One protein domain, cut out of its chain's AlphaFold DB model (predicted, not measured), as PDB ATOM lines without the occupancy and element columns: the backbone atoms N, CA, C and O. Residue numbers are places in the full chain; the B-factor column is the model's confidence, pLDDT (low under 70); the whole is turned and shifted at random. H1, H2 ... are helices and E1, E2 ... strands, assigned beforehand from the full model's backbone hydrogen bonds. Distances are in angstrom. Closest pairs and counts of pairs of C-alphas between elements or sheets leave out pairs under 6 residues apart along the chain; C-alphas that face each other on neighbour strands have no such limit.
ATOM      1  N   PRO A 101      36.061 -21.762  42.484       84.38
ATOM      2  CA  PRO A 101      35.179 -22.583  43.300       84.38
ATOM      3  C   PRO A 101      33.916 -21.807  43.697       84.38
ATOM      4  O   PRO A 101      33.918 -20.584  43.831       84.38
ATOM      5  N   TYR A 102      32.837 -22.545  43.936       88.00
ATOM      6  CA  TYR A 102      31.616 -22.006  44.531       88.00
ATOM      7  C   TYR A 102      31.853 -21.714  46.020       88.00
ATOM      8  O   TYR A 102      32.220 -22.615  46.776       88.00
ATOM      9  N   VAL A 103      31.627 -20.468  46.446       90.44
ATOM     10  CA  VAL A 103      31.733 -20.049  47.852       90.44
ATOM     11  C   VAL A 103      30.372 -20.211  48.527       90.44
ATOM     12  O   VAL A 103      29.428 -19.505  48.197       90.44
ATOM     13  N   GLY A 104      30.266 -21.128  49.489       90.38
ATOM     14  CA  GLY A 104      29.044 -21.307  50.283       90.38
ATOM     15  C   GLY A 104      29.007 -20.455  51.553       90.38
ATOM     16  O   GLY A 104      27.931 -20.249  52.112       90.38
ATOM     17  N   GLU A 105      30.153 -19.952  52.022       91.94
ATOM     18  CA  GLU A 105      30.245 -19.191  53.273       91.94
ATOM     19  C   GLU A 105      31.336 -18.106  53.224       91.94
ATOM     20  O   GLU A 105      32.508 -18.402  52.979       91.94
ATOM     21  N   ILE A 106      30.955 -16.860  53.526       91.25
ATOM     22  CA  ILE A 106      31.861 -15.779  53.927       91.25
ATOM     23  C   ILE A 106      31.774 -15.622  55.446       91.25
ATOM     24  O   ILE A 106      30.706 -15.358  56.009       91.25
ATOM     25  N   THR A 107      32.915 -15.743  56.114       88.56
ATOM     26  CA  THR A 107      33.037 -15.586  57.565       88.56
ATOM     27  C   THR A 107      33.831 -14.356  57.950       88.56
ATOM     28  O   THR A 107      34.771 -13.986  57.250       88.56
ATOM     29  N   THR A 108      33.512 -13.784  59.112       84.62
ATOM     30  CA  THR A 108      34.338 -12.760  59.759       84.62
ATOM     31  C   THR A 108      35.796 -13.217  59.817       84.62
ATOM     32  O   THR A 108      36.052 -14.318  60.319       84.62
ATOM     33  N   PRO A 109      36.753 -12.396  59.353       81.19
ATOM     34  CA  PRO A 109      38.160 -12.595  59.645       81.19
ATOM     35  C   PRO A 109      38.385 -12.855  61.131       81.19
ATOM     36  O   PRO A 109      37.804 -12.194  61.996       81.19
ATOM     37  N   HIS A 110      39.259 -13.809  61.446       64.31
ATOM     38  CA  HIS A 110      39.715 -13.975  62.817       64.31
ATOM     39  C   HIS A 110      40.558 -12.755  63.194       64.31
ATOM     40  O   HIS A 110      41.725 -12.657  62.809       64.31
ATOM     41  N   SER A 111      39.959 -11.820  63.940       48.31
ATOM     42  CA  SER A 111      40.660 -10.652  64.475       48.31
ATOM     43  C   SER A 111      41.945 -11.114  65.158       48.31
ATOM     44  O   SER A 111      41.878 -11.962  66.052       48.31
ATOM     45  N   GLN A 148      33.252 -23.783  49.122       80.62
ATOM     46  CA  GLN A 148      34.349 -23.083  49.783       80.62
ATOM     47  C   GLN A 148      33.813 -22.197  50.923       80.62
ATOM     48  O   GLN A 148      32.815 -21.489  50.764       80.62
ATOM     49  N   ARG A 149      34.527 -22.201  52.051       84.62
ATOM     50  CA  ARG A 149      34.446 -21.197  53.121       84.62
ATOM     51  C   ARG A 149      35.612 -20.218  52.969       84.62
ATOM     52  O   ARG A 149      36.737 -20.648  52.720       84.62
ATOM     53  N   THR A 150      35.367 -18.920  53.103       83.75
ATOM     54  CA  THR A 150      36.392 -17.873  52.937       83.75
ATOM     55  C   THR A 150      36.175 -16.704  53.899       83.75
ATOM     56  O   THR A 150      35.069 -16.484  54.384       83.75
ATOM     57  N   ASN A 151      37.222 -15.925  54.157       84.94
ATOM     58  CA  ASN A 151      37.129 -14.580  54.732       84.94
ATOM     59  C   ASN A 151      37.098 -13.473  53.654       84.94
ATOM     60  O   ASN A 151      36.734 -12.347  53.965       84.94
ATOM     61  N   TYR A 152      37.430 -13.786  52.394       87.38
ATOM     62  CA  TYR A 152      37.567 -12.804  51.311       87.38
ATOM     63  C   TYR A 152      36.294 -12.625  50.467       87.38
ATOM     64  O   TYR A 152      35.847 -13.568  49.806       87.38
ATOM     65  N   VAL A 153      35.775 -11.392  50.387       92.38
ATOM     66  CA  VAL A 153      34.624 -11.024  49.532       92.38
ATOM     67  C   VAL A 153      34.902 -11.259  48.042       92.38
ATOM     68  O   VAL A 153      34.010 -11.678  47.300       92.38
ATOM     69  N   SER A 154      36.158 -11.089  47.618       89.62
ATOM     70  CA  SER A 154      36.612 -11.292  46.236       89.62
ATOM     71  C   SER A 154      36.327 -12.695  45.700       89.62
ATOM     72  O   SER A 154      36.030 -12.839  44.516       89.62
ATOM     73  N   GLY A 155      36.334 -13.724  46.556       87.38
ATOM     74  CA  GLY A 155      36.014 -15.096  46.151       87.38
ATOM     75  C   GLY A 155      34.567 -15.230  45.684       87.38
ATOM     76  O   GLY A 155      34.309 -15.720  44.585       87.38
ATOM     77  N   ALA A 156      33.621 -14.722  46.478       92.19
ATOM     78  CA  ALA A 156      32.209 -14.741  46.112       92.19
ATOM     79  C   ALA A 156      31.908 -13.793  44.942       92.19
ATOM     80  O   ALA A 156      31.163 -14.174  44.041       92.19
ATOM     81  N   ALA A 157      32.500 -12.593  44.922       94.19
ATOM     82  CA  ALA A 157      32.292 -11.617  43.853       94.19
ATOM     83  C   ALA A 157      32.799 -12.129  42.496       94.19
ATOM     84  O   ALA A 157      32.040 -12.156  41.527       94.19
ATOM     85  N   HIS A 158      34.041 -12.616  42.424       90.69
ATOM     86  CA  HIS A 158      34.607 -13.116  41.171       90.69
ATOM     87  C   HIS A 158      33.926 -14.418  40.716       90.69
ATOM     88  O   HIS A 158      33.734 -14.596  39.513       90.69
ATOM     89  N   TYR A 159      33.505 -15.295  41.640       90.94
ATOM     90  CA  TYR A 159      32.683 -16.462  41.295       90.94
ATOM     91  C   TYR A 159      31.333 -16.049  40.689       90.94
ATOM     92  O   TYR A 159      30.929 -16.599  39.664       90.94
ATOM     93  N   TYR A 160      30.649 -15.060  41.282       94.56
ATOM     94  CA  TYR A 160      29.342 -14.624  40.793       94.56
ATOM     95  C   TYR A 160      29.444 -14.010  39.393       94.56
ATOM     96  O   TYR A 160      28.727 -14.444  38.499       94.56
ATOM     97  N   ILE A 161      30.390 -13.088  39.176       93.75
ATOM     98  CA  ILE A 161      30.631 -12.451  37.867       93.75
ATOM     99  C   ILE A 161      30.996 -13.490  36.796       93.75
ATOM    100  O   ILE A 161      30.562 -13.383  35.653       93.75
ATOM    101  N   GLN A 162      31.779 -14.516  37.147       88.69
ATOM    102  CA  GLN A 162      32.194 -15.552  36.198       88.69
ATOM    103  C   GLN A 162      31.046 -16.472  35.747       88.69
ATOM    104  O   GLN A 162      31.163 -17.132  34.711       88.69
ATOM    105  N   SER A 163      29.967 -16.605  36.520       87.50
ATOM    106  CA  SER A 163      28.921 -17.606  36.260       87.50
ATOM    107  C   SER A 163      27.553 -17.186  36.803       87.50
ATOM    108  O   SER A 163      26.879 -17.983  37.456       87.50
ATOM    109  N   THR A 164      27.129 -15.947  36.524       93.12
ATOM    110  CA  THR A 164      25.923 -15.303  37.081       93.12
ATOM    111  C   THR A 164      24.702 -16.225  37.121       93.12
ATOM    112  O   THR A 164      24.109 -16.414  38.180       93.12
ATOM    113  N   GLU A 165      24.375 -16.870  35.999       92.12
ATOM    114  CA  GLU A 165      23.193 -17.732  35.876       92.12
ATOM    115  C   GLU A 165      23.295 -19.056  36.649       92.12
ATOM    116  O   GLU A 165      22.288 -19.526  37.173       92.12
ATOM    117  N   GLU A 166      24.493 -19.640  36.784       90.00
ATOM    118  CA  GLU A 166      24.702 -20.828  37.630       90.00
ATOM    119  C   GLU A 166      24.774 -20.478  39.123       90.00
ATOM    120  O   GLU A 166      24.555 -21.340  39.975       90.00
ATOM    121  N   ALA A 167      25.177 -19.250  39.449       91.94
ATOM    122  CA  ALA A 167      25.493 -18.821  40.804       91.94
ATOM    123  C   ALA A 167      24.301 -18.175  41.519       91.94
ATOM    124  O   ALA A 167      24.114 -18.438  42.702       91.94
ATOM    125  N   LYS A 168      23.475 -17.381  40.820       93.81
ATOM    126  CA  LYS A 168      22.416 -16.521  41.392       93.81
ATOM    127  C   LYS A 168      21.496 -17.207  42.411       93.81
ATOM    128  O   LYS A 168      21.125 -16.564  43.391       93.81
ATOM    129  N   ASP A 169      21.163 -18.481  42.193       95.00
ATOM    130  CA  ASP A 169      20.231 -19.281  43.004       95.00
ATOM    131  C   ASP A 169      20.921 -20.369  43.849       95.00
ATOM    132  O   ASP A 169      20.260 -21.159  44.535       95.00
ATOM    133  N   LYS A 170      22.259 -20.380  43.873       95.06
ATOM    134  CA  LYS A 170      23.024 -21.090  44.904       95.06
ATOM    135  C   LYS A 170      22.958 -20.320  46.214       95.06
ATOM    136  O   LYS A 170      22.762 -19.101  46.237       95.06
ATOM    137  N   ASP A 171      23.086 -21.053  47.305       95.94
ATOM    138  CA  ASP A 171      23.108 -20.478  48.640       95.94
ATOM    139  C   ASP A 171      24.464 -19.824  48.924       95.94
ATOM    140  O   ASP A 171      25.509 -20.263  48.459       95.94
ATOM    141  N   LEU A 172      24.438 -18.751  49.696       95.81
ATOM    142  CA  LEU A 172      25.601 -18.091  50.259       95.81
ATOM    143  C   LEU A 172      25.279 -17.818  51.721       95.81
ATOM    144  O   LEU A 172      24.168 -17.397  52.048       95.81
ATOM    145  N   THR A 173      26.240 -18.061  52.599       95.31
ATOM    146  CA  THR A 173      26.122 -17.764  54.025       95.31
ATOM    147  C   THR A 173      27.036 -16.597  54.362       95.31
ATOM    148  O   THR A 173      28.235 -16.681  54.118       95.31
ATOM    149  N   ILE A 174      26.498 -15.513  54.918       93.69
ATOM    150  CA  ILE A 174      27.289 -14.382  55.423       93.69
ATOM    151  C   ILE A 174      26.919 -14.165  56.893       93.69
ATOM    152  O   ILE A 174      25.748 -13.973  57.229       93.69
ATOM    153  N   PHE A 175      27.920 -14.250  57.774       87.12
ATOM    154  CA  PHE A 175      27.777 -14.143  59.238       87.12
ATOM    155  C   PHE A 175      26.698 -15.061  59.850       87.12
ATOM    156  O   PHE A 175      25.967 -14.665  60.754       87.12
ATOM    157  N   GLY A 176      26.586 -16.295  59.349       85.38
ATOM    158  CA  GLY A 176      25.631 -17.296  59.849       85.38
ATOM    159  C   GLY A 176      24.188 -17.137  59.355       85.38
ATOM    160  O   GLY A 176      23.352 -17.981  59.666       85.38
ATOM    161  N   TYR A 177      23.889 -16.110  58.557       90.75
ATOM    162  CA  TYR A 177      22.646 -16.025  57.789       90.75
ATOM    163  C   TYR A 177      22.873 -16.624  56.404       90.75
ATOM    164  O   TYR A 177      23.906 -16.352  55.802       90.75
ATOM    165  N   THR A 178      21.910 -17.386  55.883       94.81
ATOM    166  CA  THR A 178      21.972 -17.980  54.536       94.81
ATOM    167  C   THR A 178      20.873 -17.399  53.646       94.81
ATOM    168  O   THR A 178      19.726 -17.251  54.073       94.81
ATOM    169  N   ARG A 179      21.216 -17.055  52.401       95.50
ATOM    170  CA  ARG A 179      20.302 -16.583  51.341       95.50
ATOM    171  C   ARG A 179      20.824 -17.031  49.979       95.50
ATOM    172  O   ARG A 179      21.933 -17.539  49.882       95.50
ATOM    173  N   LYS A 180      20.075 -16.760  48.908       96.31
ATOM    174  CA  LYS A 180      20.598 -16.905  47.541       96.31
ATOM    175  C   LYS A 180      21.621 -15.819  47.207       96.31
ATOM    176  O   LYS A 180      21.483 -14.693  47.686       96.31
ATOM    177  N   TYR A 181      22.601 -16.132  46.359       96.06
ATOM    178  CA  TYR A 181      23.631 -15.192  45.886       96.06
ATOM    179  C   TYR A 181      23.038 -13.843  45.452       96.06
ATOM    180  O   TYR A 181      23.440 -12.801  45.970       96.06
ATOM    181  N   HIS A 182      22.008 -13.846  44.597       95.81
ATOM    182  CA  HIS A 182      21.364 -12.615  44.115       95.81
ATOM    183  C   HIS A 182      20.749 -11.740  45.223       95.81
ATOM    184  O   HIS A 182      20.461 -10.571  45.003       95.81
ATOM    185  N   GLN A 183      20.530 -12.285  46.421       96.25
ATOM    186  CA  GLN A 183      19.949 -11.559  47.551       96.25
ATOM    187  C   GLN A 183      21.011 -10.869  48.409       96.25
ATOM    188  O   GLN A 183      20.671  -9.928  49.118       96.25
ATOM    189  N   TYR A 184      22.273 -11.305  48.343       96.75
ATOM    190  CA  TYR A 184      23.377 -10.677  49.072       96.75
ATOM    191  C   TYR A 184      24.046  -9.540  48.314       96.75
ATOM    192  O   TYR A 184      24.488  -8.584  48.946       96.75
ATOM    193  N   PHE A 185      24.123  -9.631  46.989       97.44
ATOM    194  CA  PHE A 185      24.717  -8.583  46.168       97.44
ATOM    195  C   PHE A 185      23.731  -7.425  46.003       97.44
ATOM    196  O   PHE A 185      22.604  -7.618  45.548       97.44
ATOM    197  N   GLN A 186      24.151  -6.223  46.392       96.88
ATOM    198  CA  GLN A 186      23.326  -5.019  46.387       96.88
ATOM    199  C   GLN A 186      24.069  -3.882  45.685       96.88
ATOM    200  O   GLN A 186      25.012  -3.311  46.230       96.88
ATOM    201  N   GLU A 187      23.617  -3.505  44.490       96.44
ATOM    202  CA  GLU A 187      24.158  -2.318  43.831       96.44
ATOM    203  C   GLU A 187      23.807  -1.059  44.630       96.44
ATOM    204  O   GLU A 187      22.683  -0.930  45.140       96.44
ATOM    205  N   LEU A 188      24.743  -0.110  44.698       95.44
ATOM    206  CA  LEU A 188      24.437   1.237  45.170       95.44
ATOM    207  C   LEU A 188      23.638   1.989  44.097       95.44
ATOM    208  O   LEU A 188      24.121   2.228  42.990       95.44
ATOM    209  N   GLY A 189      22.411   2.382  44.428       90.69
ATOM    210  CA  GLY A 189      21.459   2.992  43.500       90.69
ATOM    211  C   GLY A 189      20.687   4.171  44.091       90.69
ATOM    212  O   GLY A 189      20.928   4.625  45.211       90.69
ATOM    213  N   TRP A 190      19.724   4.676  43.318       85.44
ATOM    214  CA  TRP A 190      18.967   5.901  43.612       85.44
ATOM    215  C   TRP A 190      17.795   5.686  44.595       85.44
ATOM    216  O   TRP A 190      16.652   6.087  44.356       85.44
ATOM    217  N   PHE A 191      18.061   5.029  45.724       85.44
ATOM    218  CA  PHE A 191      17.048   4.690  46.730       85.44
ATOM    219  C   PHE A 191      16.747   5.878  47.667       85.44
ATOM    220  O   PHE A 191      17.312   6.003  48.755       85.44
ATOM    221  N   LYS A 192      15.837   6.769  47.243       83.19
ATOM    222  CA  LYS A 192      15.289   7.853  48.089       83.19
ATOM    223  C   LYS A 192      14.703   7.306  49.399       83.19
ATOM    224  O   LYS A 192      14.172   6.195  49.421       83.19
ATOM    225  N   ASP A 193      14.777   8.102  50.471       84.88
ATOM    226  CA  ASP A 193      14.169   7.810  51.786       84.88
ATOM    227  C   ASP A 193      14.414   6.379  52.294       84.88
ATOM    228  O   ASP A 193      13.548   5.711  52.860       84.88
ATOM    229  N   SER A 194      15.629   5.898  52.039       88.88
ATOM    230  CA  SER A 194      16.078   4.555  52.374       88.88
ATOM    231  C   SER A 194      17.486   4.585  52.965       88.88
ATOM    232  O   SER A 194      18.208   5.588  52.890       88.88
ATOM    233  N   ARG A 195      17.865   3.452  53.547       91.50
ATOM    234  CA  ARG A 195      19.197   3.111  54.038       91.50
ATOM    235  C   ARG A 195      19.576   1.727  53.538       91.50
ATOM    236  O   ARG A 195      18.697   0.911  53.251       91.50
ATOM    237  N   TYR A 196      20.867   1.457  53.461       94.62
ATOM    238  CA  TYR A 196      21.352   0.113  53.184       94.62
ATOM    239  C   TYR A 196      21.376  -0.716  54.474       94.62
ATOM    240  O   TYR A 196      21.421  -0.170  55.577       94.62
ATOM    241  N   ILE A 197      21.262  -2.033  54.331       92.75
ATOM    242  CA  ILE A 197      21.270  -2.994  55.436       92.75
ATOM    243  C   ILE A 197      22.631  -3.677  55.451       92.75
ATOM    244  O   ILE A 197      23.012  -4.279  54.451       92.75
ATOM    245  N   ASP A 198      23.317  -3.629  56.588       91.06
ATOM    246  CA  ASP A 198      24.603  -4.297  56.812       91.06
ATOM    247  C   ASP A 198      24.549  -5.803  56.453       91.06
ATOM    248  O   ASP A 198      23.476  -6.393  56.274       91.06
ATOM    249  N   ASN A 199      25.713  -6.452  56.369       89.50
ATOM    250  CA  ASN A 199      25.860  -7.873  56.007       89.50
ATOM    251  C   ASN A 199      25.467  -8.220  54.554       89.50
ATOM    252  O   ASN A 199      25.200  -9.382  54.249       89.50
ATOM    253  N   HIS A 200      25.456  -7.230  53.658       95.69
ATOM    254  CA  HIS A 200      25.325  -7.409  52.208       95.69
ATOM    255  C   HIS A 200      26.657  -7.119  51.506       95.69
ATOM    256  O   HIS A 200      27.523  -6.440  52.057       95.69
ATOM    257  N   ILE A 201      26.818  -7.645  50.289       97.69
ATOM    258  CA  ILE A 201      27.947  -7.334  49.408       97.69
ATOM    259  C   ILE A 201      27.519  -6.159  48.532       97.69
ATOM    260  O   ILE A 201      26.782  -6.322  47.556       97.69
ATOM    261  N   PHE A 202      27.954  -4.963  48.899       97.94
ATOM    262  CA  PHE A 202      27.697  -3.754  48.133       97.94
ATOM    263  C   PHE A 202      28.649  -3.655  46.947       97.94
ATOM    264  O   PHE A 202      29.808  -4.067  47.043       97.94
ATOM    265  N   TYR A 203      28.177  -3.093  45.833       97.94
ATOM    266  CA  TYR A 203      29.037  -2.841  44.679       97.94
ATOM    267  C   TYR A 203      28.671  -1.582  43.890       97.94
ATOM    268  O   TYR A 203      27.499  -1.199  43.799       97.94
ATOM    269  N   LYS A 204      29.697  -0.942  43.307       97.06
ATOM    270  CA  LYS A 204      29.564   0.095  42.270       97.06
ATOM    271  C   LYS A 204      30.884   0.343  41.530       97.06
ATOM    272  O   LYS A 204      31.964   0.091  42.065       97.06
ATOM    273  N   GLY A 205      30.792   0.886  40.315       95.38
ATOM    274  CA  GLY A 205      31.941   1.371  39.552       95.38
ATOM    275  C   GLY A 205      32.794   2.385  40.330       95.38
ATOM    276  O   GLY A 205      32.263   3.250  41.028       95.38
ATOM    277  N   LEU A 206      34.116   2.279  40.203       93.75
ATOM    278  CA  LEU A 206      35.106   3.137  40.863       93.75
ATOM    279  C   LEU A 206      35.199   4.520  40.194       93.75
ATOM    280  O   LEU A 206      35.380   4.596  38.979       93.75
ATOM    281  N   LYS A 207      35.149   5.617  40.966       93.44
ATOM    282  CA  LYS A 207      35.223   6.990  40.428       93.44
ATOM    283  C   LYS A 207      36.664   7.406  40.094       93.44
ATOM    284  O   LYS A 207      37.253   8.233  40.781       93.44
ATOM    285  N   PHE A 208      37.217   6.888  38.998       88.38
ATOM    286  CA  PHE A 208      38.608   7.135  38.570       88.38
ATOM    287  C   PHE A 208      38.978   8.609  38.290       88.38
ATOM    288  O   PHE A 208      40.157   8.920  38.124       88.38
ATOM    289  N   THR A 209      37.998   9.517  38.211       88.38
ATOM    290  CA  THR A 209      38.218  10.972  38.098       88.38
ATOM    291  C   THR A 209      38.486  11.668  39.437       88.38
ATOM    292  O   THR A 209      38.665  12.883  39.462       88.38
ATOM    293  N   GLN A 210      38.500  10.932  40.550       88.19
ATOM    294  CA  GLN A 210      38.849  11.425  41.879       88.19
ATOM    295  C   GLN A 210      39.884  10.480  42.496       88.19
ATOM    296  O   GLN A 210      39.624   9.288  42.636       88.19
ATOM    297  N   GLU A 211      41.059  11.007  42.847       89.25
ATOM    298  CA  GLU A 211      42.095  10.202  43.501       89.25
ATOM    299  C   GLU A 211      41.664   9.783  44.922       89.25
ATOM    300  O   GLU A 211      40.929  10.529  45.581       89.25
ATOM    301  N   PRO A 212      42.116   8.619  45.427       91.75
ATOM    302  CA  PRO A 212      41.772   8.152  46.765       91.75
ATOM    303  C   PRO A 212      42.462   9.005  47.830       91.75
ATOM    304  O   PRO A 212      43.649   9.320  47.714       91.75
ATOM    305  N   VAL A 213      41.763   9.316  48.922       95.00
ATOM    306  CA  VAL A 213      42.398   9.980  50.070       95.00
ATOM    307  C   VAL A 213      43.066   8.915  50.929       95.00
ATOM    308  O   VAL A 213      42.386   8.107  51.557       95.00
ATOM    309  N   ILE A 214      44.398   8.910  50.959       92.19
ATOM    310  CA  ILE A 214      45.207   7.952  51.718       92.19
ATOM    311  C   ILE A 214      45.771   8.649  52.961       92.19
ATOM    312  O   ILE A 214      46.463   9.659  52.857       92.19
ATOM    313  N   LYS A 215      45.482   8.091  54.137       92.00
ATOM    314  CA  LYS A 215      46.017   8.470  55.453       92.00
ATOM    315  C   LYS A 215      46.474   7.201  56.180       92.00
ATOM    316  O   LYS A 215      46.009   6.109  55.856       92.00
ATOM    317  N   ASP A 216      47.325   7.335  57.195       86.50
ATOM    318  CA  ASP A 216      47.994   6.207  57.874       86.50
ATOM    319  C   ASP A 216      47.059   5.056  58.279       86.50
ATOM    320  O   ASP A 216      47.415   3.884  58.140       86.50
ATOM    321  N   ASN A 217      45.851   5.395  58.742       93.88
ATOM    322  CA  ASN A 217      44.837   4.460  59.235       93.88
ATOM    323  C   ASN A 217      43.491   4.536  58.484       93.88
ATOM    324  O   ASN A 217      42.512   3.947  58.932       93.88
ATOM    325  N   LEU A 218      43.422   5.238  57.346       96.62
ATOM    326  CA  LEU A 218      42.185   5.413  56.574       96.62
ATOM    327  C   LEU A 218      42.485   5.560  55.078       96.62
ATOM    328  O   LEU A 218      43.262   6.429  54.688       96.62
ATOM    329  N   ILE A 219      41.826   4.759  54.239       97.12
ATOM    330  CA  ILE A 219      41.804   4.955  52.782       97.12
ATOM    331  C   ILE A 219      40.358   5.238  52.365       97.12
ATOM    332  O   ILE A 219      39.474   4.434  52.645       97.12
ATOM    333  N   ILE A 220      40.106   6.371  51.708       97.62
ATOM    334  CA  ILE A 220      38.776   6.747  51.204       97.62
ATOM    335  C   ILE A 220      38.721   6.504  49.696       97.62
ATOM    336  O   ILE A 220      39.530   7.053  48.945       97.62
ATOM    337  N   VAL A 221      37.740   5.713  49.260       97.12
ATOM    338  CA  VAL A 221      37.514   5.336  47.859       97.12
ATOM    339  C   VAL A 221      36.150   5.851  47.400       97.12
ATOM    340  O   VAL A 221      35.119   5.437  47.926       97.12
ATOM    341  N   THR A 222      36.119   6.743  46.407       97.19
ATOM    342  CA  THR A 222      34.868   7.312  45.872       97.19
ATOM    343  C   THR A 222      34.293   6.461  44.733       97.19
ATOM    344  O   THR A 222      35.024   5.920  43.901       97.19
ATOM    345  N   LEU A 223      32.965   6.365  44.663       96.69
ATOM    346  CA  LEU A 223      32.230   5.527  43.711       96.69
ATOM    347  C   LEU A 223      31.418   6.361  42.706       96.69
ATOM    348  O   LEU A 223      31.017   7.489  42.995       96.69
ATOM    349  N   TYR A 224      31.131   5.802  41.527       94.25
ATOM    350  CA  TYR A 224      30.224   6.388  40.526       94.25
ATOM    351  C   TYR A 224      28.750   6.194  40.917       94.25
ATOM    352  O   TYR A 224      27.973   5.533  40.227       94.25
ATOM    353  N   GLN A 225      28.350   6.775  42.046       95.31
ATOM    354  CA  GLN A 225      26.950   6.918  42.429       95.31
ATOM    355  C   GLN A 225      26.795   8.138  43.337       95.31
ATOM    356  O   GLN A 225      27.479   8.257  44.348       95.31
ATOM    357  N   ILE A 226      25.831   8.998  43.015       94.25
ATOM    358  CA  ILE A 226      25.399  10.085  43.897       94.25
ATOM    359  C   ILE A 226      24.349   9.543  44.874       94.25
ATOM    360  O   ILE A 226      23.431   8.823  44.465       94.25
ATOM    361  N   GLU A 227      24.468   9.897  46.152       94.19
ATOM    362  CA  GLU A 227      23.481   9.583  47.184       94.19
ATOM    363  C   GLU A 227      22.268  10.529  47.041       94.19
ATOM    364  O   GLU A 227      22.436  11.753  47.013       94.19
ATOM    365  N   PRO A 228      21.035  10.005  46.906       90.19
ATOM    366  CA  PRO A 228      19.884  10.794  46.461       90.19
ATOM    367  C   PRO A 228      19.459  11.926  47.407       90.19
ATOM    368  O   PRO A 228      18.841  12.891  46.942       90.19
ATOM    369  N   ASN A 229      19.753  11.816  48.706       87.12
ATOM    370  CA  ASN A 229      19.308  12.774  49.719       87.12
ATOM    371  C   ASN A 229      20.325  13.917  49.914       87.12
ATOM    372  O   ASN A 229      19.954  15.081  49.813       87.12
ATOM    373  N   SER A 230      21.602  13.594  50.139       90.00
ATOM    374  CA  SER A 230      22.693  14.556  50.389       90.00
ATOM    375  C   SER A 230      23.381  15.092  49.129       90.00
ATOM    376  O   SER A 230      24.108  16.077  49.210       90.00
ATOM    377  N   ARG A 231      23.185  14.447  47.971       92.12
ATOM    378  CA  ARG A 231      23.816  14.766  46.671       92.12
ATOM    379  C   ARG A 231      25.349  14.708  46.630       92.12
ATOM    380  O   ARG A 231      25.934  14.976  45.582       92.12
ATOM    381  N   LYS A 232      25.995  14.263  47.711       94.50
ATOM    382  CA  LYS A 232      27.396  13.826  47.714       94.50
ATOM    383  C   LYS A 232      27.552  12.502  46.939       94.50
ATOM    384  O   LYS A 232      26.582  11.765  46.747       94.50
ATOM    385  N   GLN A 233      28.767  12.198  46.483       95.88
ATOM    386  CA  GLN A 233      29.102  10.873  45.934       95.88
ATOM    387  C   GLN A 233      29.179   9.842  47.067       95.88
ATOM    388  O   GLN A 233      29.514  10.208  48.192       95.88
ATOM    389  N   PHE A 234      28.906   8.569  46.777       97.50
ATOM    390  CA  PHE A 234      29.173   7.490  47.727       97.50
ATOM    391  C   PHE A 234      30.680   7.278  47.918       97.50
ATOM    392  O   PHE A 234      31.453   7.281  46.956       97.50
ATOM    393  N   GLU A 235      31.078   7.041  49.164       97.81
ATOM    394  CA  GLU A 235      32.454   6.788  49.582       97.81
ATOM    395  C   GLU A 235      32.535   5.517  50.430       97.81
ATOM    396  O   GLU A 235      31.682   5.266  51.284       97.81
ATOM    397  N   VAL A 236      33.595   4.737  50.226       98.19
ATOM    398  CA  VAL A 236      33.975   3.621  51.099       98.19
ATOM    399  C   VAL A 236      35.190   4.054  51.910       98.19
ATOM    400  O   VAL A 236      36.246   4.355  51.353       98.19
ATOM    401  N   HIS A 237      35.018   4.120  53.224       98.19
ATOM    402  CA  HIS A 237      36.034   4.462  54.211       98.19
ATOM    403  C   HIS A 237      36.616   3.150  54.742       98.19
ATOM    404  O   HIS A 237      35.969   2.406  55.482       98.19
ATOM    405  N   LEU A 238      37.822   2.826  54.283       97.81
ATOM    406  CA  LEU A 238      38.560   1.624  54.654       97.81
ATOM    407  C   LEU A 238      39.344   1.919  55.936       97.81
ATOM    408  O   LEU A 238      40.353   2.629  55.898       97.81
ATOM    409  N   ASN A 239      38.871   1.405  57.070       96.44
ATOM    410  CA  ASN A 239      39.443   1.673  58.389       96.44
ATOM    411  C   ASN A 239      40.657   0.766  58.616       96.44
ATOM    412  O   ASN A 239      40.542  -0.354  59.109       96.44
ATOM    413  N   THR A 240      41.843   1.239  58.231       95.06
ATOM    414  CA  THR A 240      43.040   0.391  58.132       95.06
ATOM    415  C   THR A 240      43.841   0.250  59.433       95.06
ATOM    416  O   THR A 240      44.905  -0.363  59.420       95.06
ATOM    417  N   SER A 241      43.371   0.776  60.570       92.94
ATOM    418  CA  SER A 241      44.082   0.739  61.867       92.94
ATOM    419  C   SER A 241      44.636  -0.643  62.244       92.94
ATOM    420  O   SER A 241      45.806  -0.752  62.604       92.94
ATOM    421  N   ASP A 242      43.823  -1.696  62.105       90.50
ATOM    422  CA  ASP A 242      44.183  -3.083  62.451       90.50
ATOM    423  C   ASP A 242      44.733  -3.903  61.260       90.50
ATOM    424  O   ASP A 242      45.044  -5.092  61.396       90.50
ATOM    425  N   TRP A 243      44.856  -3.297  60.073       91.19
ATOM    426  CA  TRP A 243      45.323  -3.978  58.861       91.19
ATOM    427  C   TRP A 243      46.841  -4.163  58.904       91.19
ATOM    428  O   TRP A 243      47.577  -3.262  59.318       91.19
ATOM    429  N   SER A 244      47.352  -5.301  58.417       88.88
ATOM    430  CA  SER A 244      48.806  -5.447  58.305       88.88
ATOM    431  C   SER A 244      49.347  -4.547  57.193       88.88
ATOM    432  O   SER A 244      48.642  -4.232  56.235       88.88
ATOM    433  N   LEU A 245      50.626  -4.166  57.278       87.19
ATOM    434  CA  LEU A 245      51.270  -3.345  56.246       87.19
ATOM    435  C   LEU A 245      51.143  -3.966  54.841       87.19
ATOM    436  O   LEU A 245      50.949  -3.245  53.870       87.19
ATOM    437  N   ARG A 246      51.160  -5.304  54.734       84.31
ATOM    438  CA  ARG A 246      50.911  -6.015  53.469       84.31
ATOM    439  C   ARG A 246      49.517  -5.725  52.913       84.31
ATOM    440  O   ARG A 246      49.382  -5.525  51.713       84.31
ATOM    441  N   ASP A 247      48.506  -5.707  53.775       87.56
ATOM    442  CA  ASP A 247      47.120  -5.472  53.376       87.56
ATOM    443  C   ASP A 247      46.910  -4.004  52.974       87.56
ATOM    444  O   ASP A 247      46.247  -3.729  51.976       87.56
ATOM    445  N   LYS A 248      47.556  -3.063  53.686       90.62
ATOM    446  CA  LYS A 248      47.580  -1.637  53.318       90.62
ATOM    447  C   LYS A 248      48.206  -1.419  51.936       90.62
ATOM    448  O   LYS A 248      47.574  -0.803  51.083       90.62
ATOM    449  N   GLU A 249      49.409  -1.942  51.687       88.00
ATOM    450  CA  GLU A 249      50.083  -1.757  50.391       88.00
ATOM    451  C   GLU A 249      49.417  -2.544  49.250       88.00
ATOM    452  O   GLU A 249      49.316  -2.028  48.138       88.00
ATOM    453  N   GLY A 250      48.890  -3.743  49.520       86.94
ATOM    454  CA  GLY A 250      48.103  -4.518  48.556       86.94
ATOM    455  C   GLY A 250      46.847  -3.769  48.104       86.94
ATOM    456  O   GLY A 250      46.608  -3.643  46.906       86.94
ATOM    457  N   CYS A 251      46.103  -3.181  49.046       91.44
ATOM    458  CA  CYS A 251      44.919  -2.375  48.755       91.44
ATOM    459  C   CYS A 251      45.255  -1.089  47.980       91.44
ATOM    460  O   CYS A 251      44.617  -0.790  46.971       91.44
ATOM    461  N   LYS A 252      46.308  -0.357  48.376       92.12
ATOM    462  CA  LYS A 252      46.793   0.818  47.623       92.12
ATOM    463  C   LYS A 252      47.147   0.459  46.176       92.12
ATOM    464  O   LYS A 252      46.797   1.206  45.262       92.12
ATOM    465  N   LEU A 253      47.817  -0.677  45.960       88.56
ATOM    466  CA  LEU A 253      48.158  -1.168  44.625       88.56
ATOM    467  C   LEU A 253      46.904  -1.564  43.831       88.56
ATOM    468  O   LEU A 253      46.780  -1.162  42.678       88.56
ATOM    469  N   GLU A 254      45.957  -2.282  44.439       90.62
ATOM    470  CA  GLU A 254      44.671  -2.655  43.825       90.62
ATOM    471  C   GLU A 254      43.892  -1.424  43.331       90.62
ATOM    472  O   GLU A 254      43.456  -1.381  42.179       90.62
ATOM    473  N   ILE A 255      43.786  -0.387  44.170       93.00
ATOM    474  CA  ILE A 255      43.106   0.869  43.827       93.00
ATOM    475  C   ILE A 255      43.859   1.614  42.717       93.00
ATOM    476  O   ILE A 255      43.232   2.057  41.752       93.00
ATOM    477  N   LYS A 256      45.193   1.720  42.801       90.88
ATOM    478  CA  LYS A 256      46.012   2.365  41.761       90.88
ATOM    479  C   LYS A 256      45.832   1.682  40.400       90.88
ATOM    480  O   LYS A 256      45.568   2.366  39.413       90.88
ATOM    481  N   LEU A 257      45.931   0.352  40.359       88.50
ATOM    482  CA  LEU A 257      45.748  -0.452  39.145       88.50
ATOM    483  C   LEU A 257      44.366  -0.230  38.523       88.50
ATOM    484  O   LEU A 257      44.258  -0.050  37.311       88.50
ATOM    485  N   ALA A 258      43.317  -0.188  39.347       90.88
ATOM    486  CA  ALA A 258      41.963   0.060  38.873       90.88
ATOM    487  C   ALA A 258      41.794   1.479  38.307       90.88
ATOM    488  O   ALA A 258      41.185   1.650  37.253       90.88
ATOM    489  N   ILE A 259      42.368   2.501  38.945       91.62
ATOM    490  CA  ILE A 259      42.325   3.879  38.435       91.62
ATOM    491  C   ILE A 259      43.088   4.001  37.107       91.62
ATOM    492  O   ILE A 259      42.582   4.626  36.174       91.62
ATOM    493  N   GLU A 260      44.263   3.378  36.981       89.69
ATOM    494  CA  GLU A 260      45.031   3.336  35.728       89.69
ATOM    495  C   GLU A 260      44.263   2.602  34.613       89.69
ATOM    496  O   GLU A 260      44.168   3.110  33.494       89.69
ATOM    497  N   ALA A 261      43.650   1.452  34.908       87.94
ATOM    498  CA  ALA A 261      42.865   0.690  33.937       87.94
ATOM    499  C   ALA A 261      41.601   1.440  33.475       87.94
ATOM    500  O   ALA A 261      41.290   1.462  32.282       87.94
ATOM    501  N   ALA A 262      40.904   2.107  34.396       87.88
ATOM    502  CA  ALA A 262      39.693   2.865  34.100       87.88
ATOM    503  C   ALA A 262      39.981   4.143  33.292       87.88
ATOM    504  O   ALA A 262      39.308   4.398  32.292       87.88
ATOM    505  N   LYS A 263      41.029   4.904  33.651       89.00
ATOM    506  CA  LYS A 263      41.500   6.072  32.875       89.00
ATOM    507  C   LYS A 263      41.862   5.688  31.437       89.00
ATOM    508  O   LYS A 263      41.481   6.386  30.501       89.00
ATOM    509  N   ASN A 264      42.536   4.549  31.266       88.12
ATOM    510  CA  ASN A 264      42.917   4.008  29.959       88.12
ATOM    511  C   ASN A 264      41.779   3.264  29.230       88.12
ATOM    512  O   ASN A 264      41.994   2.779  28.120       88.12
ATOM    513  N   LYS A 265      40.584   3.149  29.835       84.38
ATOM    514  CA  LYS A 265      39.433   2.369  29.334       84.38
ATOM    515  C   LYS A 265      39.773   0.906  28.992       84.38
ATOM    516  O   LYS A 265      39.131   0.308  28.133       84.38
ATOM    517  N   SER A 266      40.783   0.326  29.643       82.56
ATOM    518  CA  SER A 266      41.272  -1.029  29.352       82.56
ATOM    519  C   SER A 266      40.539  -2.130  30.124       82.56
ATOM    520  O   SER A 266      40.644  -3.298  29.754       82.56
ATOM    521  N   ALA A 267      39.790  -1.769  31.170       85.06
ATOM    522  CA  ALA A 267      38.923  -2.667  31.925       85.06
ATOM    523  C   ALA A 267      37.746  -1.907  32.556       85.06
ATOM    524  O   ALA A 267      37.863  -0.729  32.900       85.06
ATOM    525  N   PHE A 268      36.632  -2.606  32.772       88.62
ATOM    526  CA  PHE A 268      35.560  -2.168  33.660       88.62
ATOM    527  C   PHE A 268      35.985  -2.392  35.118       88.62
ATOM    528  O   PHE A 268      36.477  -3.471  35.464       88.62
ATOM    529  N   THR A 269      35.815  -1.377  35.971       93.19
ATOM    530  CA  THR A 269      36.372  -1.366  37.334       93.19
ATOM    531  C   THR A 269      35.300  -1.139  38.394       93.19
ATOM    532  O   THR A 269      34.760  -0.036  38.503       93.19
ATOM    533  N   THR A 270      35.005  -2.165  39.194       96.31
ATOM    534  CA  THR A 270      33.941  -2.145  40.214       96.31
ATOM    535  C   THR A 270      34.484  -2.533  41.580       96.31
ATOM    536  O   THR A 270      35.049  -3.612  41.738       96.31
ATOM    537  N   ALA A 271      34.277  -1.670  42.575       97.25
ATOM    538  CA  ALA A 271      34.544  -2.001  43.968       97.25
ATOM    539  C   ALA A 271      33.428  -2.905  44.509       97.25
ATOM    540  O   ALA A 271      32.246  -2.613  44.307       97.25
ATOM    541  N   PHE A 272      33.810  -3.966  45.217       97.69
ATOM    542  CA  PHE A 272      32.928  -4.853  45.974       97.69
ATOM    543  C   PHE A 272      33.333  -4.812  47.444       97.69
ATOM    544  O   PHE A 272      34.520  -4.933  47.755       97.69
ATOM    545  N   PHE A 273      32.368  -4.657  48.350       97.56
ATOM    546  CA  PHE A 273      32.669  -4.568  49.777       97.56
ATOM    547  C   PHE A 273      31.553  -5.081  50.693       97.56
ATOM    548  O   PHE A 273      30.374  -5.031  50.346       97.56
ATOM    549  N   ILE A 274      31.928  -5.544  51.888       96.81
ATOM    550  CA  ILE A 274      31.005  -5.810  53.003       96.81
ATOM    551  C   ILE A 274      31.320  -4.793  54.098       96.81
ATOM    552  O   ILE A 274      32.410  -4.798  54.660       96.81
ATOM    553  N   GLY A 275      30.368  -3.914  54.398       94.44
ATOM    554  CA  GLY A 275      30.556  -2.826  55.356       94.44
ATOM    555  C   GLY A 275      29.242  -2.339  55.954       94.44
ATOM    556  O   GLY A 275      28.177  -2.893  55.669       94.44
ATOM    557  N   CYS A 276      29.322  -1.287  56.763       95.38
ATOM    558  CA  CYS A 276      28.180  -0.681  57.450       95.38
ATOM    559  C   CYS A 276      27.952   0.748  56.941       95.38
ATOM    560  O   CYS A 276      28.906   1.517  56.819       95.38
ATOM    561  N   GLN A 277      26.705   1.133  56.655       96.06
ATOM    562  CA  GLN A 277      26.397   2.504  56.210       96.06
ATOM    563  C   GLN A 277      26.445   3.475  57.400       96.06
ATOM    564  O   GLN A 277      25.757   3.245  58.400       96.06
ATOM    565  N   ASP A 278      27.179   4.586  57.284       95.44
ATOM    566  CA  ASP A 278      27.343   5.547  58.380       95.44
ATOM    567  C   ASP A 278      25.994   6.062  58.905       95.44
ATOM    568  O   ASP A 278      25.061   6.359  58.148       95.44
ATOM    569  N   ARG A 279      25.858   6.134  60.234       90.50
ATOM    570  CA  ARG A 279      24.589   6.463  60.898       90.50
ATOM    571  C   ARG A 279      24.100   7.870  60.560       90.50
ATOM    572  O   ARG A 279      22.891   8.036  60.402       90.50
ATOM    573  N   ASN A 280      25.010   8.819  60.381       91.44
ATOM    574  CA  ASN A 280      24.723  10.228  60.151       91.44
ATOM    575  C   ASN A 280      24.862  10.578  58.662       91.44
ATOM    576  O   ASN A 280      23.968  11.188  58.072       91.44
ATOM    577  N   GLU A 281      25.947  10.141  58.024       94.12
ATOM    578  CA  GLU A 281      26.318  10.522  56.662       94.12
ATOM    579  C   GLU A 281      26.017   9.404  55.652       94.12
ATOM    580  O   GLU A 281      26.885   8.634  55.263       94.12
ATOM    581  N   LYS A 282      24.768   9.340  55.165       92.75
ATOM    582  CA  LYS A 282      24.242   8.269  54.279       92.75
ATOM    583  C   LYS A 282      25.076   7.897  53.037       92.75
ATOM    584  O   LYS A 282      24.824   6.843  52.457       92.75
ATOM    585  N   HIS A 283      25.994   8.742  52.585       95.75
ATOM    586  CA  HIS A 283      26.864   8.467  51.436       95.75
ATOM    587  C   HIS A 283      28.154   7.724  51.830       95.75
ATOM    588  O   HIS A 283      28.835   7.202  50.954       95.75
ATOM    589  N   ILE A 284      28.477   7.635  53.122       97.38
ATOM    590  CA  ILE A 284      29.659   6.942  53.643       97.38
ATOM    591  C   ILE A 284      29.295   5.504  54.029       97.38
ATOM    592  O   ILE A 284      28.286   5.246  54.694       97.38
ATOM    593  N   PHE A 285      30.157   4.566  53.648       98.19
ATOM    594  CA  PHE A 285      30.211   3.210  54.185       98.19
ATOM    595  C   PHE A 285      31.556   2.964  54.860       98.19
ATOM    596  O   PHE A 285      32.593   3.287  54.288       98.19
ATOM    597  N   HIS A 286      31.545   2.322  56.024       97.69
ATOM    598  CA  HIS A 286      32.749   1.900  56.742       97.69
ATOM    599  C   HIS A 286      33.049   0.426  56.472       97.69
ATOM    600  O   HIS A 286      32.137  -0.407  56.511       97.69
ATOM    601  N   CYS A 287      34.314   0.100  56.208       96.56
ATOM    602  CA  CYS A 287      34.798  -1.269  56.028       96.56
ATOM    603  C   CYS A 287      36.072  -1.488  56.859       96.56
ATOM    604  O   CYS A 287      37.126  -0.924  56.564       96.56
ATOM    605  N   ASP A 288      35.961  -2.306  57.906       94.00
ATOM    606  CA  ASP A 288      37.009  -2.463  58.927       94.00
ATOM    607  C   ASP A 288      38.008  -3.592  58.622       94.00
ATOM    608  O   ASP A 288      39.067  -3.676  59.241       94.00
ATOM    609  N   TYR A 289      37.706  -4.455  57.648       92.19
ATOM    610  CA  TYR A 289      38.505  -5.636  57.308       92.19
ATOM    611  C   TYR A 289      39.020  -5.555  55.871       92.19
ATOM    612  O   TYR A 289      38.239  -5.320  54.949       92.19
ATOM    613  N   SER A 290      40.311  -5.826  55.659       91.19
ATOM    614  CA  SER A 290      40.900  -5.835  54.313       91.19
ATOM    615  C   SER A 290      40.298  -6.922  53.431       91.19
ATOM    616  O   SER A 290      40.109  -6.719  52.236       91.19
ATOM    617  N   GLU A 291      39.919  -8.063  54.008       90.38
ATOM    618  CA  GLU A 291      39.320  -9.166  53.256       90.38
ATOM    619  C   GLU A 291      37.883  -8.867  52.790       90.38
ATOM    620  O   GLU A 291      37.354  -9.551  51.911       90.38
ATOM    621  N   PHE A 292      37.255  -7.821  53.336       94.06
ATOM    622  CA  PHE A 292      35.922  -7.348  52.961       94.06
ATOM    623  C   PHE A 292      35.938  -6.197  51.953       94.06
ATOM    624  O   PHE A 292      34.896  -5.585  51.722       94.06
ATOM    625  N   PHE A 293      37.072  -5.943  51.299       94.81
ATOM    626  CA  PHE A 293      37.180  -5.055  50.146       94.81
ATOM    627  C   PHE A 293      37.930  -5.747  48.999       94.81
ATOM    628  O   PHE A 293      38.872  -6.504  49.223       94.81
ATOM    629  N   CYS A 294      37.515  -5.486  47.760       93.56
ATOM    630  CA  CYS A 294      38.310  -5.745  46.559       93.56
ATOM    631  C   CYS A 294      37.798  -4.917  45.375       93.56
ATOM    632  O   CYS A 294      36.644  -4.473  45.372       93.56
ATOM    633  N   ILE A 295      38.603  -4.784  44.322       93.81
ATOM    634  CA  ILE A 295      38.187  -4.157  43.065       93.81
ATOM    635  C   ILE A 295      38.301  -5.165  41.923       93.81
ATOM    636  O   ILE A 295      39.387  -5.578  41.518       93.81
ATOM    637  N   TYR A 296      37.151  -5.514  41.350       91.56
ATOM    638  CA  TYR A 296      37.107  -6.248  40.096       91.56
ATOM    639  C   TYR A 296      37.626  -5.355  38.964       91.56
ATOM    640  O   TYR A 296      37.128  -4.243  38.775       91.56
ATOM    641  N   MET A 297      38.581  -5.874  38.192       89.75
ATOM    642  CA  MET A 297      39.080  -5.297  36.944       89.75
ATOM    643  C   MET A 297      38.915  -6.336  35.829       89.75
ATOM    644  O   MET A 297      39.579  -7.379  35.850       89.75
ATOM    645  N   GLY A 298      38.042  -6.079  34.857       87.06
ATOM    646  CA  GLY A 298      37.804  -7.024  33.764       87.06
ATOM    647  C   GLY A 298      36.800  -6.546  32.722       87.06
ATOM    648  O   GLY A 298      36.808  -5.382  32.331       87.06
ATOM    649  N   GLU A 299      35.972  -7.470  32.245       87.56
ATOM    650  CA  GLU A 299      34.918  -7.204  31.264       87.56
ATOM    651  C   GLU A 299      33.683  -6.599  31.958       87.56
ATOM    652  O   GLU A 299      33.503  -6.739  33.170       87.56
ATOM    653  N   GLU A 300      32.836  -5.892  31.210       91.06
ATOM    654  CA  GLU A 300      31.566  -5.392  31.745       91.06
ATOM    655  C   GLU A 300      30.624  -6.564  32.063       91.06
ATOM    656  O   GLU A 300      30.556  -7.548  31.325       91.06
ATOM    657  N   PHE A 301      29.900  -6.471  33.178       93.12
ATOM    658  CA  PHE A 301      29.020  -7.528  33.666       93.12
ATOM    659  C   PHE A 301      27.711  -6.946  34.199       93.12
ATOM    660  O   PHE A 301      27.642  -5.790  34.609       93.12
ATOM    661  N   SER A 302      26.679  -7.787  34.258       93.00
ATOM    662  CA  SER A 302      25.408  -7.471  34.907       93.00
ATOM    663  C   SER A 302      25.061  -8.561  35.918       93.00
ATOM    664  O   SER A 302      25.295  -9.747  35.669       93.00
ATOM    665  N   LEU A 303      24.521  -8.156  37.068       94.44
ATOM    666  CA  LEU A 303      24.019  -9.047  38.113       94.44
ATOM    667  C   LEU A 303      22.507  -8.802  38.288       94.44
ATOM    668  O   LEU A 303      22.080  -7.647  38.243       94.44
ATOM    669  N   PRO A 304      21.690  -9.850  38.517       92.44
ATOM    670  CA  PRO A 304      20.274  -9.717  38.843       92.44
ATOM    671  C   PRO A 304      20.001  -8.663  39.923       92.44
ATOM    672  O   PRO A 304      20.552  -8.729  41.024       92.44
ATOM    673  N   ALA A 305      19.135  -7.700  39.603       88.06
ATOM    674  CA  ALA A 305      18.859  -6.556  40.462       88.06
ATOM    675  C   ALA A 305      18.255  -6.975  41.814       88.06
ATOM    676  O   ALA A 305      17.249  -7.685  41.877       88.06
ATOM    677  N   SER A 306      18.840  -6.467  42.900       91.44
ATOM    678  CA  SER A 306      18.397  -6.718  44.272       91.44
ATOM    679  C   SER A 306      17.949  -5.435  44.965       91.44
ATOM    680  O   SER A 306      18.461  -4.342  44.713       91.44
ATOM    681  N   ASN A 307      16.995  -5.589  45.879       91.56
ATOM    682  CA  ASN A 307      16.603  -4.584  46.867       91.56
ATOM    683  C   ASN A 307      16.667  -5.137  48.303       91.56
ATOM    684  O   ASN A 307      16.183  -4.499  49.237       91.56
ATOM    685  N   ARG A 308      17.228  -6.342  48.492       93.31
ATOM    686  CA  ARG A 308      17.258  -7.034  49.790       93.31
ATOM    687  C   ARG A 308      18.213  -6.372  50.781       93.31
ATOM    688  O   ARG A 308      17.937  -6.412  51.976       93.31
ATOM    689  N   GLY A 309      19.246  -5.696  50.279       92.25
ATOM    690  CA  GLY A 309      20.157  -4.865  51.061       92.25
ATOM    691  C   GLY A 309      19.662  -3.435  51.285       92.25
ATOM    692  O   GLY A 309      20.471  -2.591  51.656       92.25
ATOM    693  N   VAL A 310      18.375  -3.131  51.059       93.62
ATOM    694  CA  VAL A 310      17.790  -1.786  51.220       93.62
ATOM    695  C   VAL A 310      16.575  -1.813  52.152       93.62
ATOM    696  O   VAL A 310      15.677  -2.646  52.035       93.62
ATOM    697  N   LYS A 311      16.511  -0.847  53.071       92.50
ATOM    698  CA  LYS A 311      15.421  -0.632  54.031       92.50
ATOM    699  C   LYS A 311      14.897   0.797  53.897       92.50
ATOM    700  O   LYS A 311      15.664   1.744  54.031       92.50
ATOM    701  N   LYS A 312      13.588   0.962  53.685       87.88
ATOM    702  CA  LYS A 312      12.940   2.285  53.721       87.88
ATOM    703  C   LYS A 312      12.965   2.864  55.139       87.88
ATOM    704  O   LYS A 312      12.710   2.138  56.107       87.88
ATOM    705  N   ASP A 313      13.209   4.164  55.255       82.00
ATOM    706  CA  ASP A 313      13.136   4.881  56.527       82.00
ATOM    707  C   ASP A 313      11.673   5.032  56.961       82.00
ATOM    708  O   ASP A 313      10.871   5.701  56.312       82.00
ATOM    709  N   LYS A 314      11.309   4.428  58.098       67.44
ATOM    710  CA  LYS A 314       9.936   4.483  58.635       67.44
ATOM    711  C   LYS A 314       9.560   5.837  59.260       67.44
ATOM    712  O   LYS A 314       8.408   6.027  59.630       67.44
TER     713      LYS A 314
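AT A GLANCE: This is residues 101 to 111 and 148 to 314 of the 448 residues of an uncharacterized protein of Vibrio fortis (UniProt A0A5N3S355). Two four-stranded sheets, E5 E7 E11 E13 and E8 E9 E10 E12, are partly face to face with their strands crossed and make the core, and the long helix H4 packs on E11 and E13. H1 packs on the other face of the first sheet, between it and a third sheet, E2 E1 E3 E4; the small pair E6 E14 lies at one side. The 178 printed residues include four named helices and fourteen named strands, in the order E1 E2 H1 H2 E3 E4 H3 E5 E6 E7 E8 E9 E10 H4 E11 E12 E13 E14; the class is mixed, helices and strands. The three larger sheets are mixed, E6 E14 antiparallel. The whole is compact, with a radius of gyration of the C-alphas of 15.4 A and spans of 39 by 38 by 36 A.

IN THESE COORDINATES: E5 is residues 185 to 187, E7 201 to 205, E11 268 to 273 and E13 293 to 298, the last two 16.5 A long each. E8 is 213 to 215, E9 218 to 226 at 21.5 A, E10 233 to 239 at 18.6 A, and E12 284 to 287. H4, 245 to 263, is 27.0 A long and begins at C-alpha 245 (51.270, -3.345, 56.246). E1 is 103 to 106, from C-alpha 103 (31.733, -20.049, 47.852), E2 148 to 150, E3 171 to 174, E4 177 to 180. H1 is 153 to 162 at 14.3 A, H2 164 to 167, H3 181 to 184, E6 194 to 196, E14 310 to 312.

HOW THE PARTS SIT: Sheets E5 E7 E11 E13, strongly twisted, and E8 E9 E10 E12 form a sandwich, two sheets face to face, their strands at 53 degrees. N 271 and O 204 of E11 and E7 are 3.0 A apart, within hydrogen-bond range. E8 E9 E10 is a meander, each strand the antiparallel neighbour of the one before; E9 bends by 63 degrees at residue 223. H4, height 9.2 A, and H1, height 7.7 A, are on opposite faces of E5 E7 E11 E13, three layers; the C-alphas of Ala 258 and Thr 269 are the closest of H4 and E11, 6.0 A. H1 with E2 E1 E3 E4 makes two layers, and E2, H1 H2, E3 is a split strand-helix-strand unit, E1 between its strands, with a right-handed crossover. H3 is on the same face of that sheet as H1. In H1 and H4 every O i to N i+4 pair is within hydrogen-bond range; H2 and H3 are too short for one.

THE WHOLE: The C-alphas of Asn 264 and Lys 314 are the farthest apart, 43.7 A. Residues 112 to 147 are not printed; C-alphas 111 and 148 are 20.3 A apart across the cut. Of the links printed whole, E13 to E14 is long. Residues 110, 111 and 314 have pLDDT under 70.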